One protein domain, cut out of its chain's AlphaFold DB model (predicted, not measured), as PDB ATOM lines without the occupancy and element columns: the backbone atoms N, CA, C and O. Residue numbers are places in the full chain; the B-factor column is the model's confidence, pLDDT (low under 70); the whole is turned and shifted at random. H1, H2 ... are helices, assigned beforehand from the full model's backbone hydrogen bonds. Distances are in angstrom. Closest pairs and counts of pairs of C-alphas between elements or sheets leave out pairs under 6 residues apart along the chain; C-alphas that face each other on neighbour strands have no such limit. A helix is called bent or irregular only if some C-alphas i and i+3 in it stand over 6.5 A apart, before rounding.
ATOM      1  N   TYR A 117      42.451   7.246 -29.451       61.97
ATOM      2  CA  TYR A 117      43.357   6.923 -28.346       61.97
ATOM      3  C   TYR A 117      42.668   7.074 -26.985       61.97
ATOM      4  O   TYR A 117      43.305   6.900 -25.942       61.97
ATOM      5  N   SER A 118      41.380   7.423 -26.976       71.06
ATOM      6  CA  SER A 118      40.668   7.744 -25.752       71.06
ATOM      7  C   SER A 118      40.448   6.509 -24.888       71.06
ATOM      8  O   SER A 118      40.456   6.641 -23.673       71.06
ATOM      9  N   ASP A 119      40.346   5.306 -25.459       78.94
ATOM     10  CA  ASP A 119      40.159   4.082 -24.667       78.94
ATOM     11  C   ASP A 119      41.315   3.822 -23.699       78.94
ATOM     12  O   ASP A 119      41.085   3.568 -22.516       78.94
ATOM     13  N   ALA A 120      42.558   3.946 -24.173       83.19
ATOM     14  CA  ALA A 120      43.740   3.793 -23.327       83.19
ATOM     15  C   ALA A 120      43.823   4.913 -22.277       83.19
ATOM     16  O   ALA A 120      44.112   4.646 -21.109       83.19
ATOM     17  N   LEU A 121      43.515   6.152 -22.672       84.56
ATOM     18  CA  LEU A 121      43.510   7.311 -21.779       84.56
ATOM     19  C   LEU A 121      42.460   7.167 -20.663       84.56
ATOM     20  O   LEU A 121      42.782   7.272 -19.480       84.56
ATOM     21  N   TYR A 122      41.209   6.885 -21.028       87.06
ATOM     22  CA  TYR A 122      40.110   6.684 -20.087       87.06
ATOM     23  C   TYR A 122      40.307   5.418 -19.249       87.06
ATOM     24  O   TYR A 122      39.953   5.412 -18.070       87.06
ATOM     25  N   GLY A 123      40.878   4.357 -19.824       88.88
ATOM     26  CA  GLY A 123      41.259   3.139 -19.107       88.88
ATOM     27  C   GLY A 123      42.279   3.421 -18.008       88.88
ATOM     28  O   GLY A 123      42.007   3.133 -16.842       88.88
ATOM     29  N   GLY A 124      43.393   4.069 -18.358       90.00
ATOM     30  CA  GLY A 124      44.438   4.449 -17.406       90.00
ATOM     31  C   GLY A 124      43.942   5.421 -16.336       90.00
ATOM     32  O   GLY A 124      44.269   5.266 -15.161       90.00
ATOM     33  N   TYR A 125      43.083   6.376 -16.704       91.75
ATOM     34  CA  TYR A 125      42.421   7.254 -15.739       91.75
ATOM     35  C   TYR A 125      41.577   6.462 -14.732       91.75
ATOM     36  O   TYR A 125      41.748   6.643 -13.528       91.75
ATOM     37  N   ARG A 126      40.699   5.559 -15.194       91.69
ATOM     38  CA  ARG A 126      39.846   4.750 -14.306       91.69
ATOM     39  C   ARG A 126      40.672   3.896 -13.350       91.69
ATOM     40  O   ARG A 126      40.363   3.850 -12.163       91.69
ATOM     41  N   GLU A 127      41.727   3.260 -13.851       93.12
ATOM     42  CA  GLU A 127      42.643   2.467 -13.029       93.12
ATOM     43  C   GLU A 127      43.341   3.334 -11.972       93.12
ATOM     44  O   GLU A 127      43.365   2.992 -10.787       93.12
ATOM     45  N   ALA A 128      43.867   4.494 -12.378       92.50
ATOM     46  CA  ALA A 128      44.543   5.414 -11.477       92.50
ATOM     47  C   ALA A 128      43.593   5.978 -10.410       92.50
ATOM     48  O   ALA A 128      43.976   6.058  -9.241       92.50
ATOM     49  N   VAL A 129      42.356   6.325 -10.772       94.25
ATOM     50  CA  VAL A 129      41.326   6.734  -9.809       94.25
ATOM     51  C   VAL A 129      41.049   5.599  -8.835       94.25
ATOM     52  O   VAL A 129      41.188   5.801  -7.633       94.25
ATOM     53  N   HIS A 130      40.756   4.395  -9.331       93.94
ATOM     54  CA  HIS A 130      40.457   3.231  -8.493       93.94
ATOM     55  C   HIS A 130      41.574   2.939  -7.478       93.94
ATOM     56  O   HIS A 130      41.316   2.782  -6.286       93.94
ATOM     57  N   LYS A 131      42.836   2.961  -7.922       94.12
ATOM     58  CA  LYS A 131      44.011   2.706  -7.074       94.12
ATOM     59  C   LYS A 131      44.207   3.743  -5.963       94.12
ATOM     60  O   LYS A 131      44.759   3.415  -4.910       94.12
ATOM     61  N   ASN A 132      43.820   4.994  -6.210       93.50
ATOM     62  CA  ASN A 132      44.098   6.113  -5.308       93.50
ATOM     63  C   ASN A 132      42.881   6.573  -4.496       93.50
ATOM     64  O   ASN A 132      43.077   7.264  -3.500       93.50
ATOM     65  N   PHE A 133      41.658   6.184  -4.869       94.38
ATOM     66  CA  PHE A 133      40.412   6.716  -4.303       94.38
ATOM     67  C   PHE A 133      40.352   6.629  -2.770       94.38
ATOM     68  O   PHE A 133      40.038   7.607  -2.103       94.38
ATOM     69  N   HIS A 134      40.737   5.484  -2.202       93.31
ATOM     70  CA  HIS A 134      40.730   5.250  -0.749       93.31
ATOM     71  C   HIS A 134      41.915   5.879   0.005       93.31
ATOM     72  O   HIS A 134      42.058   5.684   1.209       93.31
ATOM     73  N   LYS A 135      42.819   6.561  -0.703       95.00
ATOM     74  CA  LYS A 135      44.035   7.168  -0.144       95.00
ATOM     75  C   LYS A 135      44.048   8.687  -0.299       95.00
ATOM     76  O   LYS A 135      45.052   9.308   0.044       95.00
ATOM     77  N   LEU A 136      42.979   9.288  -0.820       95.69
ATOM     78  CA  LEU A 136      42.939  10.718  -1.134       95.69
ATOM     79  C   LEU A 136      43.128  11.586   0.115       95.69
ATOM     80  O   LEU A 136      43.840  12.580   0.063       95.69
ATOM     81  N   GLU A 137      42.601  11.177   1.265       96.00
ATOM     82  CA  GLU A 137      42.784  11.856   2.555       96.00
ATOM     83  C   GLU A 137      44.253  11.893   2.991       96.00
ATOM     84  O   GLU A 137      44.680  12.767   3.743       96.00
ATOM     85  N   GLN A 138      45.050  10.939   2.507       95.62
ATOM     86  CA  GLN A 138      46.473  10.837   2.812       95.62
ATOM     87  C   GLN A 138      47.326  11.707   1.887       95.62
ATOM     88  O   GLN A 138      48.550  11.742   2.070       95.62
ATOM     89  N   PHE A 139      46.727  12.371   0.893       96.62
ATOM     90  CA  PHE A 139      47.449  13.258  -0.011       96.62
ATOM     91  C   PHE A 139      47.996  14.456   0.761       96.62
ATOM     92  O   PHE A 139      47.309  15.064   1.581       96.62
ATOM     93  N   GLU A 140      49.245  14.817   0.494       96.31
ATOM     94  CA  GLU A 140      49.879  15.981   1.102       96.31
ATOM     95  C   GLU A 140      49.141  17.263   0.714       96.31
ATOM     96  O   GLU A 140      48.966  18.137   1.558       96.31
ATOM     97  N   LEU A 141      48.615  17.339  -0.512       96.00
ATOM     98  CA  LEU A 141      47.768  18.449  -0.959       96.00
ATOM     99  C   LEU A 141      46.459  18.584  -0.164       96.00
ATOM    100  O   LEU A 141      46.001  19.704   0.071       96.00
ATOM    101  N   VAL A 142      45.877  17.466   0.281       96.75
ATOM    102  CA  VAL A 142      44.695  17.469   1.159       96.75
ATOM    103  C   VAL A 142      45.091  17.918   2.563       96.75
ATOM    104  O   VAL A 142      44.476  18.831   3.109       96.75
ATOM    105  N   LYS A 143      46.178  17.372   3.121       95.69
ATOM    106  CA  LYS A 143      46.704  17.781   4.439       95.69
ATOM    107  C   LYS A 143      47.077  19.265   4.500       95.69
ATOM    108  O   LYS A 143      46.953  19.887   5.547       95.69
ATOM    109  N   MET A 144      47.532  19.837   3.385       94.56
ATOM    110  CA  MET A 144      47.864  21.262   3.256       94.56
ATOM    111  C   MET A 144      46.630  22.163   3.066       94.56
ATOM    112  O   MET A 144      46.777  23.382   3.001       94.56
ATOM    113  N   GLY A 145      45.424  21.595   2.957       95.44
ATOM    114  CA  GLY A 145      44.187  22.346   2.728       95.44
ATOM    115  C   GLY A 145      44.075  22.948   1.324       95.44
ATOM    116  O   GLY A 145      43.279  23.865   1.113       95.44
ATOM    117  N   ILE A 146      44.867  22.463   0.361       96.00
ATOM    118  CA  ILE A 146      44.811  22.914  -1.038       96.00
ATOM    119  C   ILE A 146      43.635  22.250  -1.757       96.00
ATOM    120  O   ILE A 146      42.952  22.879  -2.566       96.00
ATOM    121  N   VAL A 147      43.374  20.983  -1.434       97.06
ATOM    122  CA  VAL A 147      42.320  20.166  -2.039       97.06
ATOM    123  C   VAL A 147      41.209  19.902  -1.028       97.06
ATOM    124  O   VAL A 147      41.461  19.431   0.079       97.06
ATOM    125  N   ASP A 148      39.974  20.168  -1.440       96.81
ATOM    126  CA  ASP A 148      38.750  19.737  -0.771       96.81
ATOM    127  C   ASP A 148      38.479  18.271  -1.145       96.81
ATOM    128  O   ASP A 148      38.047  17.959  -2.260       96.81
ATOM    129  N   VAL A 149      38.816  17.356  -0.231       96.62
ATOM    130  CA  VAL A 149      38.808  15.910  -0.499       96.62
ATOM    131  C   VAL A 149      37.413  15.361  -0.791       96.62
ATOM    132  O   VAL A 149      37.275  14.469  -1.626       96.62
ATOM    133  N   GLU A 150      36.373  15.919  -0.176       96.12
ATOM    134  CA  GLU A 150      35.001  15.453  -0.378       96.12
ATOM    135  C   GLU A 150      34.492  15.849  -1.766       96.12
ATOM    136  O   GLU A 150      33.941  15.018  -2.493       96.12
ATOM    137  N   LYS A 151      34.784  17.079  -2.209       96.12
ATOM    138  CA  LYS A 151      34.510  17.492  -3.595       96.12
ATOM    139  C   LYS A 151      35.322  16.692  -4.607       96.12
ATOM    140  O   LYS A 151      34.797  16.353  -5.667       96.12
ATOM    141  N   LEU A 152      36.579  16.366  -4.294       95.94
ATOM    142  CA  LEU A 152      37.413  15.548  -5.175       95.94
ATOM    143  C   LEU A 152      36.829  14.139  -5.334       95.94
ATOM    144  O   LEU A 152      36.672  13.675  -6.461       95.94
ATOM    145  N   LYS A 153      36.466  13.469  -4.234       95.44
ATOM    146  CA  LYS A 153      35.817  12.148  -4.277       95.44
ATOM    147  C   LYS A 153      34.541  12.174  -5.105       95.44
ATOM    148  O   LYS A 153      34.347  11.294  -5.942       95.44
ATOM    149  N   LEU A 154      33.701  13.192  -4.905       93.81
ATOM    150  CA  LEU A 154      32.486  13.371  -5.692       93.81
ATOM    151  C   LEU A 154      32.819  13.481  -7.184       93.81
ATOM    152  O   LEU A 154      32.254  12.745  -7.988       93.81
ATOM    153  N   GLU A 155      33.779  14.325  -7.565       92.75
ATOM    154  CA  GLU A 155      34.162  14.512  -8.969       92.75
ATOM    155  C   GLU A 155      34.711  13.229  -9.615       92.75
ATOM    156  O   GLU A 155      34.355  12.925 -10.758       92.75
ATOM    157  N   LEU A 156      35.523  12.463  -8.877       92.81
ATOM    158  CA  LEU A 156      36.119  11.199  -9.325       92.81
ATOM    159  C   LEU A 156      35.127  10.027  -9.363       92.81
ATOM    160  O   LEU A 156      35.363   9.058 -10.080       92.81
ATOM    161  N   SER A 157      34.020  10.107  -8.619       90.38
ATOM    162  CA  SER A 157      32.937   9.113  -8.673       90.38
ATOM    163  C   SER A 157      32.069   9.242  -9.930       90.38
ATOM    164  O   SER A 157      31.406   8.289 -10.340       90.38
ATOM    165  N   LEU A 158      32.075  10.419 -10.562       87.75
ATOM    166  CA  LEU A 158      31.306  10.678 -11.772       87.75
ATOM    167  C   LEU A 158      31.990  10.068 -13.007       87.75
ATOM    168  O   LEU A 158      33.220  10.042 -13.080       87.75
ATOM    169  N   PRO A 159      31.226   9.700 -14.053       81.12
ATOM    170  CA  PRO A 159      31.797   9.229 -15.308       81.12
ATOM    171  C   PRO A 159      32.838  10.196 -15.892       81.12
ATOM    172  O   PRO A 159      32.702  11.427 -15.823       81.12
ATOM    173  N   ALA A 160      33.863   9.618 -16.521       76.69
ATOM    174  CA  ALA A 160      35.006  10.333 -17.080       76.69
ATOM    175  C   ALA A 160      34.695  11.113 -18.373       76.69
ATOM    176  O   ALA A 160      35.618  11.594 -19.007       76.69
ATOM    177  N   GLY A 161      33.429  11.281 -18.777       69.62
ATOM    178  CA  GLY A 161      33.042  11.825 -20.092       69.62
ATOM    179  C   GLY A 161      33.496  13.260 -20.412       69.62
ATOM    180  O   GLY A 161      33.221  13.747 -21.502       69.62
ATOM    181  N   ASN A 162      34.180  13.942 -19.488       77.38
ATOM    182  CA  ASN A 162      34.807  15.239 -19.714       77.38
ATOM    183  C   ASN A 162      36.345  15.093 -19.662       77.38
ATOM    184  O   ASN A 162      36.872  14.873 -18.566       77.38
ATOM    185  N   PRO A 163      37.067  15.276 -20.788       78.81
ATOM    186  CA  PRO A 163      38.529  15.182 -20.847       78.81
ATOM    187  C   PRO A 163      39.262  16.060 -19.826       78.81
ATOM    188  O   PRO A 163      40.269  15.632 -19.269       78.81
ATOM    189  N   ASN A 164      38.719  17.238 -19.487       83.38
ATOM    190  CA  ASN A 164      39.340  18.137 -18.510       83.38
ATOM    191  C   ASN A 164      39.507  17.474 -17.133       83.38
ATOM    192  O   ASN A 164      40.441  17.802 -16.406       83.38
ATOM    193  N   LYS A 165      38.633  16.525 -16.767       86.19
ATOM    194  CA  LYS A 165      38.762  15.776 -15.507       86.19
ATOM    195  C   LYS A 165      40.033  14.937 -15.468       86.19
ATOM    196  O   LYS A 165      40.674  14.856 -14.423       86.19
ATOM    197  N   ILE A 166      40.392  14.322 -16.597       89.00
ATOM    198  CA  ILE A 166      41.607  13.513 -16.705       89.00
ATOM    199  C   ILE A 166      42.821  14.425 -16.547       89.00
ATOM    200  O   ILE A 166      43.656  14.163 -15.686       89.00
ATOM    201  N   ASP A 167      42.855  15.537 -17.284       88.19
ATOM    202  CA  ASP A 167      43.942  16.520 -17.220       88.19
ATOM    203  C   ASP A 167      44.137  17.075 -15.801       88.19
ATOM    204  O   ASP A 167      45.262  17.202 -15.312       88.19
ATOM    205  N   TYR A 168      43.049  17.433 -15.112       91.56
ATOM    206  CA  TYR A 168      43.130  17.947 -13.745       91.56
ATOM    207  C   TYR A 168      43.575  16.874 -12.746       91.56
ATOM    208  O   TYR A 168      44.360  17.180 -11.846       91.56
ATOM    209  N   PHE A 169      43.131  15.626 -12.905       92.62
ATOM    210  CA  PHE A 169      43.573  14.524 -12.054       92.62
ATOM    211  C   PHE A 169      45.045  14.164 -12.288       92.62
ATOM    212  O   PHE A 169      45.788  13.951 -11.331       92.62
ATOM    213  N   GLU A 170      45.513  14.177 -13.537       91.94
ATOM    214  CA  GLU A 170      46.931  13.991 -13.860       91.94
ATOM    215  C   GLU A 170      47.794  15.077 -13.201       91.94
ATOM    216  O   GLU A 170      48.819  14.775 -12.576       91.94
ATOM    217  N   LYS A 171      47.358  16.342 -13.277       92.88
ATOM    218  CA  LYS A 171      48.018  17.469 -12.601       92.88
ATOM    219  C   LYS A 171      48.037  17.279 -11.087       92.88
ATOM    220  O   LYS A 171      49.096  17.445 -10.483       92.88
ATOM    221  N   LEU A 172      46.915  16.877 -10.483       95.06
ATOM    222  CA  LEU A 172      46.833  16.556  -9.055       95.06
ATOM    223  C   LEU A 172      47.878  15.499  -8.672       95.06
ATOM    224  O   LEU A 172      48.686  15.734  -7.776       95.06
ATOM    225  N   CYS A 173      47.910  14.364  -9.375       94.19
ATOM    226  CA  CYS A 173      48.863  13.286  -9.111       94.19
ATOM    227  C   CYS A 173      50.322  13.716  -9.313       94.19
ATOM    228  O   CYS A 173      51.205  13.274  -8.574       94.19
ATOM    229  N   SER A 174      50.591  14.561 -10.307       94.19
ATOM    230  CA  SER A 174      51.938  15.056 -10.602       94.19
ATOM    231  C   SER A 174      52.456  15.983  -9.504       94.19
ATOM    232  O   SER A 174      53.572  15.792  -9.018       94.19
ATOM    233  N   VAL A 175      51.632  16.937  -9.058       95.19
ATOM    234  CA  VAL A 175      51.983  17.856  -7.964       95.19
ATOM    235  C   VAL A 175      52.098  17.104  -6.639       95.19
ATOM    236  O   VAL A 175      53.053  17.320  -5.897       95.19
ATOM    237  N   GLU A 176      51.187  16.171  -6.360       95.88
ATOM    238  CA  GLU A 176      51.242  15.320  -5.167       95.88
ATOM    239  C   GLU A 176      52.557  14.528  -5.101       95.88
ATOM    240  O   GLU A 176      53.236  14.516  -4.071       95.88
ATOM    241  N   ARG A 177      52.965  13.905  -6.215       94.69
ATOM    242  CA  ARG A 177      54.236  13.169  -6.313       94.69
ATOM    243  C   ARG A 177      55.434  14.082  -6.076       94.69
ATOM    244  O   ARG A 177      56.342  13.711  -5.338       94.69
ATOM    245  N   TRP A 178      55.427  15.269  -6.677       95.50
ATOM    246  CA  TRP A 178      56.494  16.255  -6.520       95.50
ATOM    247  C   TRP A 178      56.637  16.732  -5.068       95.50
ATOM    248  O   TRP A 178      57.740  16.710  -4.526       95.50
ATOM    249  N   ILE A 179      55.530  17.067  -4.396       95.25
ATOM    250  CA  ILE A 179      55.539  17.492  -2.986       95.25
ATOM    251  C   ILE A 179      56.054  16.380  -2.076       95.25
ATOM    252  O   ILE A 179      56.858  16.645  -1.181       95.25
ATOM    253  N   ARG A 180      55.615  15.134  -2.293       93.75
ATOM    254  CA  ARG A 180      56.130  13.984  -1.535       93.75
ATOM    255  C   ARG A 180      57.636  13.845  -1.703       93.75
ATOM    256  O   ARG A 180      58.327  13.661  -0.709       93.75
ATOM    257  N   GLN A 181      58.134  13.992  -2.928       93.81
ATOM    258  CA  GLN A 181      59.560  13.894  -3.217       93.81
ATOM    259  C   GLN A 181      60.365  15.005  -2.526       93.81
ATOM    260  O   GLN A 181      61.372  14.718  -1.889       93.81
ATOM    261  N   ILE A 182      59.893  16.255  -2.571       93.38
ATOM    262  CA  ILE A 182      60.523  17.368  -1.840       93.38
ATOM    263  C   ILE A 182      60.546  17.091  -0.338       93.38
ATOM    264  O   ILE A 182      61.575  17.264   0.309       93.38
ATOM    265  N   LYS A 183      59.425  16.637   0.232       89.00
ATOM    266  CA  LYS A 183      59.336  16.332   1.665       89.00
ATOM    267  C   LYS A 183      60.280  15.211   2.093       89.00
ATOM    268  O   LYS A 183      60.723  15.241   3.237       89.00
ATOM    269  N   LEU A 184      60.559  14.244   1.219       89.69
ATOM    270  CA  LEU A 184      61.567  13.212   1.467       89.69
ATOM    271  C   LEU A 184      62.969  13.832   1.506       89.69
ATOM    272  O   LEU A 184      63.628  13.728   2.533       89.69
ATOM    273  N   TYR A 185      63.359  14.588   0.474       88.06
ATOM    274  CA  TYR A 185      64.671  15.252   0.443       88.06
ATOM    275  C   TYR A 185      64.903  16.184   1.643       88.06
ATOM    276  O   TYR A 185      65.942  16.127   2.289       88.06
ATOM    277  N   MET A 186      63.902  16.984   2.020       85.81
ATOM    278  CA  MET A 186      64.000  17.898   3.168       85.81
ATOM    279  C   MET A 186      63.977  17.200   4.539       85.81
ATOM    280  O   MET A 186      64.148  17.868   5.565       85.81
ATOM    281  N   LYS A 187      63.639  15.908   4.614       77.38
ATOM    282  CA  LYS A 187      63.750  15.122   5.853       77.38
ATOM    283  C   LYS A 187      65.162  14.580   6.016       77.38
ATOM    284  O   LYS A 187      65.683  14.653   7.123       77.38
ATOM    285  N   ASP A 188      65.770  14.128   4.926       68.19
ATOM    286  CA  ASP A 188      67.137  13.604   4.927       68.19
ATOM    287  C   ASP A 188      68.161  14.698   5.284       68.19
ATOM    288  O   ASP A 188      69.106  14.438   6.021       68.19
TER     289      ASP A 188
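This is residues 117 to 188 of the 192 residues of a protein of Streptococcus vestibularis F0396 (UniProt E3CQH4). One long helix, H4, makes the longest axis of this model, and its last turns reach out beyond the other helices to Asp 188. On one side of it the kinked helix H1 and the shorter H3 run side by side in opposite directions, and the small helix H2 follows H1 and packs on residues 176 to 180 of H4. The printed part has 72 residues with four named helices, in the order H1, H2, H3, H4, and no named strand; its class is all helix. It is elongated, with spans of 41 by 26 by 19 A, and only just compact, close to loose, with a radius of gyration of the C-alphas of 13.1 A.

Find C-alpha 118 at (40.668, 7.744, -25.752); from there H1 runs through residues 118 to 138, 29.3 A from first to last C-alpha. Look near residue 132 for its kink of 52 degrees, and just beyond for an irregular place, where C-alphas 134 and 137 are 7.7 A apart. H2 is residues 140 to 143, four residues long. Find H3 at residues 149 to 157, 12.1 A long, beginning at C-alpha 149 at (38.808, 15.910, -0.499). H4, residues 163 to 188, is 38.5 A long and ends at C-alpha 188 at (67.137, 13.604, 4.927).

Begin with H1, which touches H3 with its residues 129 to 137 alone. Their closest C-alphas are those of Glu 137 and Val 149, 6.4 A apart. The two helices stand at a shallow tilt of 28 degrees, opposite ways. H1 and H4 are close but not clearly touching, with the C-alphas of Tyr 125 and Ile 166 closest at 6.4 A. Those two run the same way at a steep tilt of 46 degrees. H2 touches H4, which meets it with residues 176 to 180 alone; the closest C-alphas are those of Leu 141 and Glu 176, 6.3 A apart. H2 and H3 are close but not clearly touching, with the C-alphas of Val 142 and Val 149 closest at 6.3 A. H3 and H4 are near each other, their closest C-alphas 8.1 A apart. In the backbones of H3 and H4 every O i to N i+4 pair is within hydrogen-bond range, in H1 13 of 17 are, and H2 is too short for such a pair.

Look for the two C-alphas farthest apart at Gly 161 and Asp 188, 42.3 A from each other. The printed part has no cut, and the links H1 to H2, H2 to H3 and H3 to H4 are tight. The mean pLDDT of the printed part is 90.2, and you will find values under 70 at residues 117, 161 and 188.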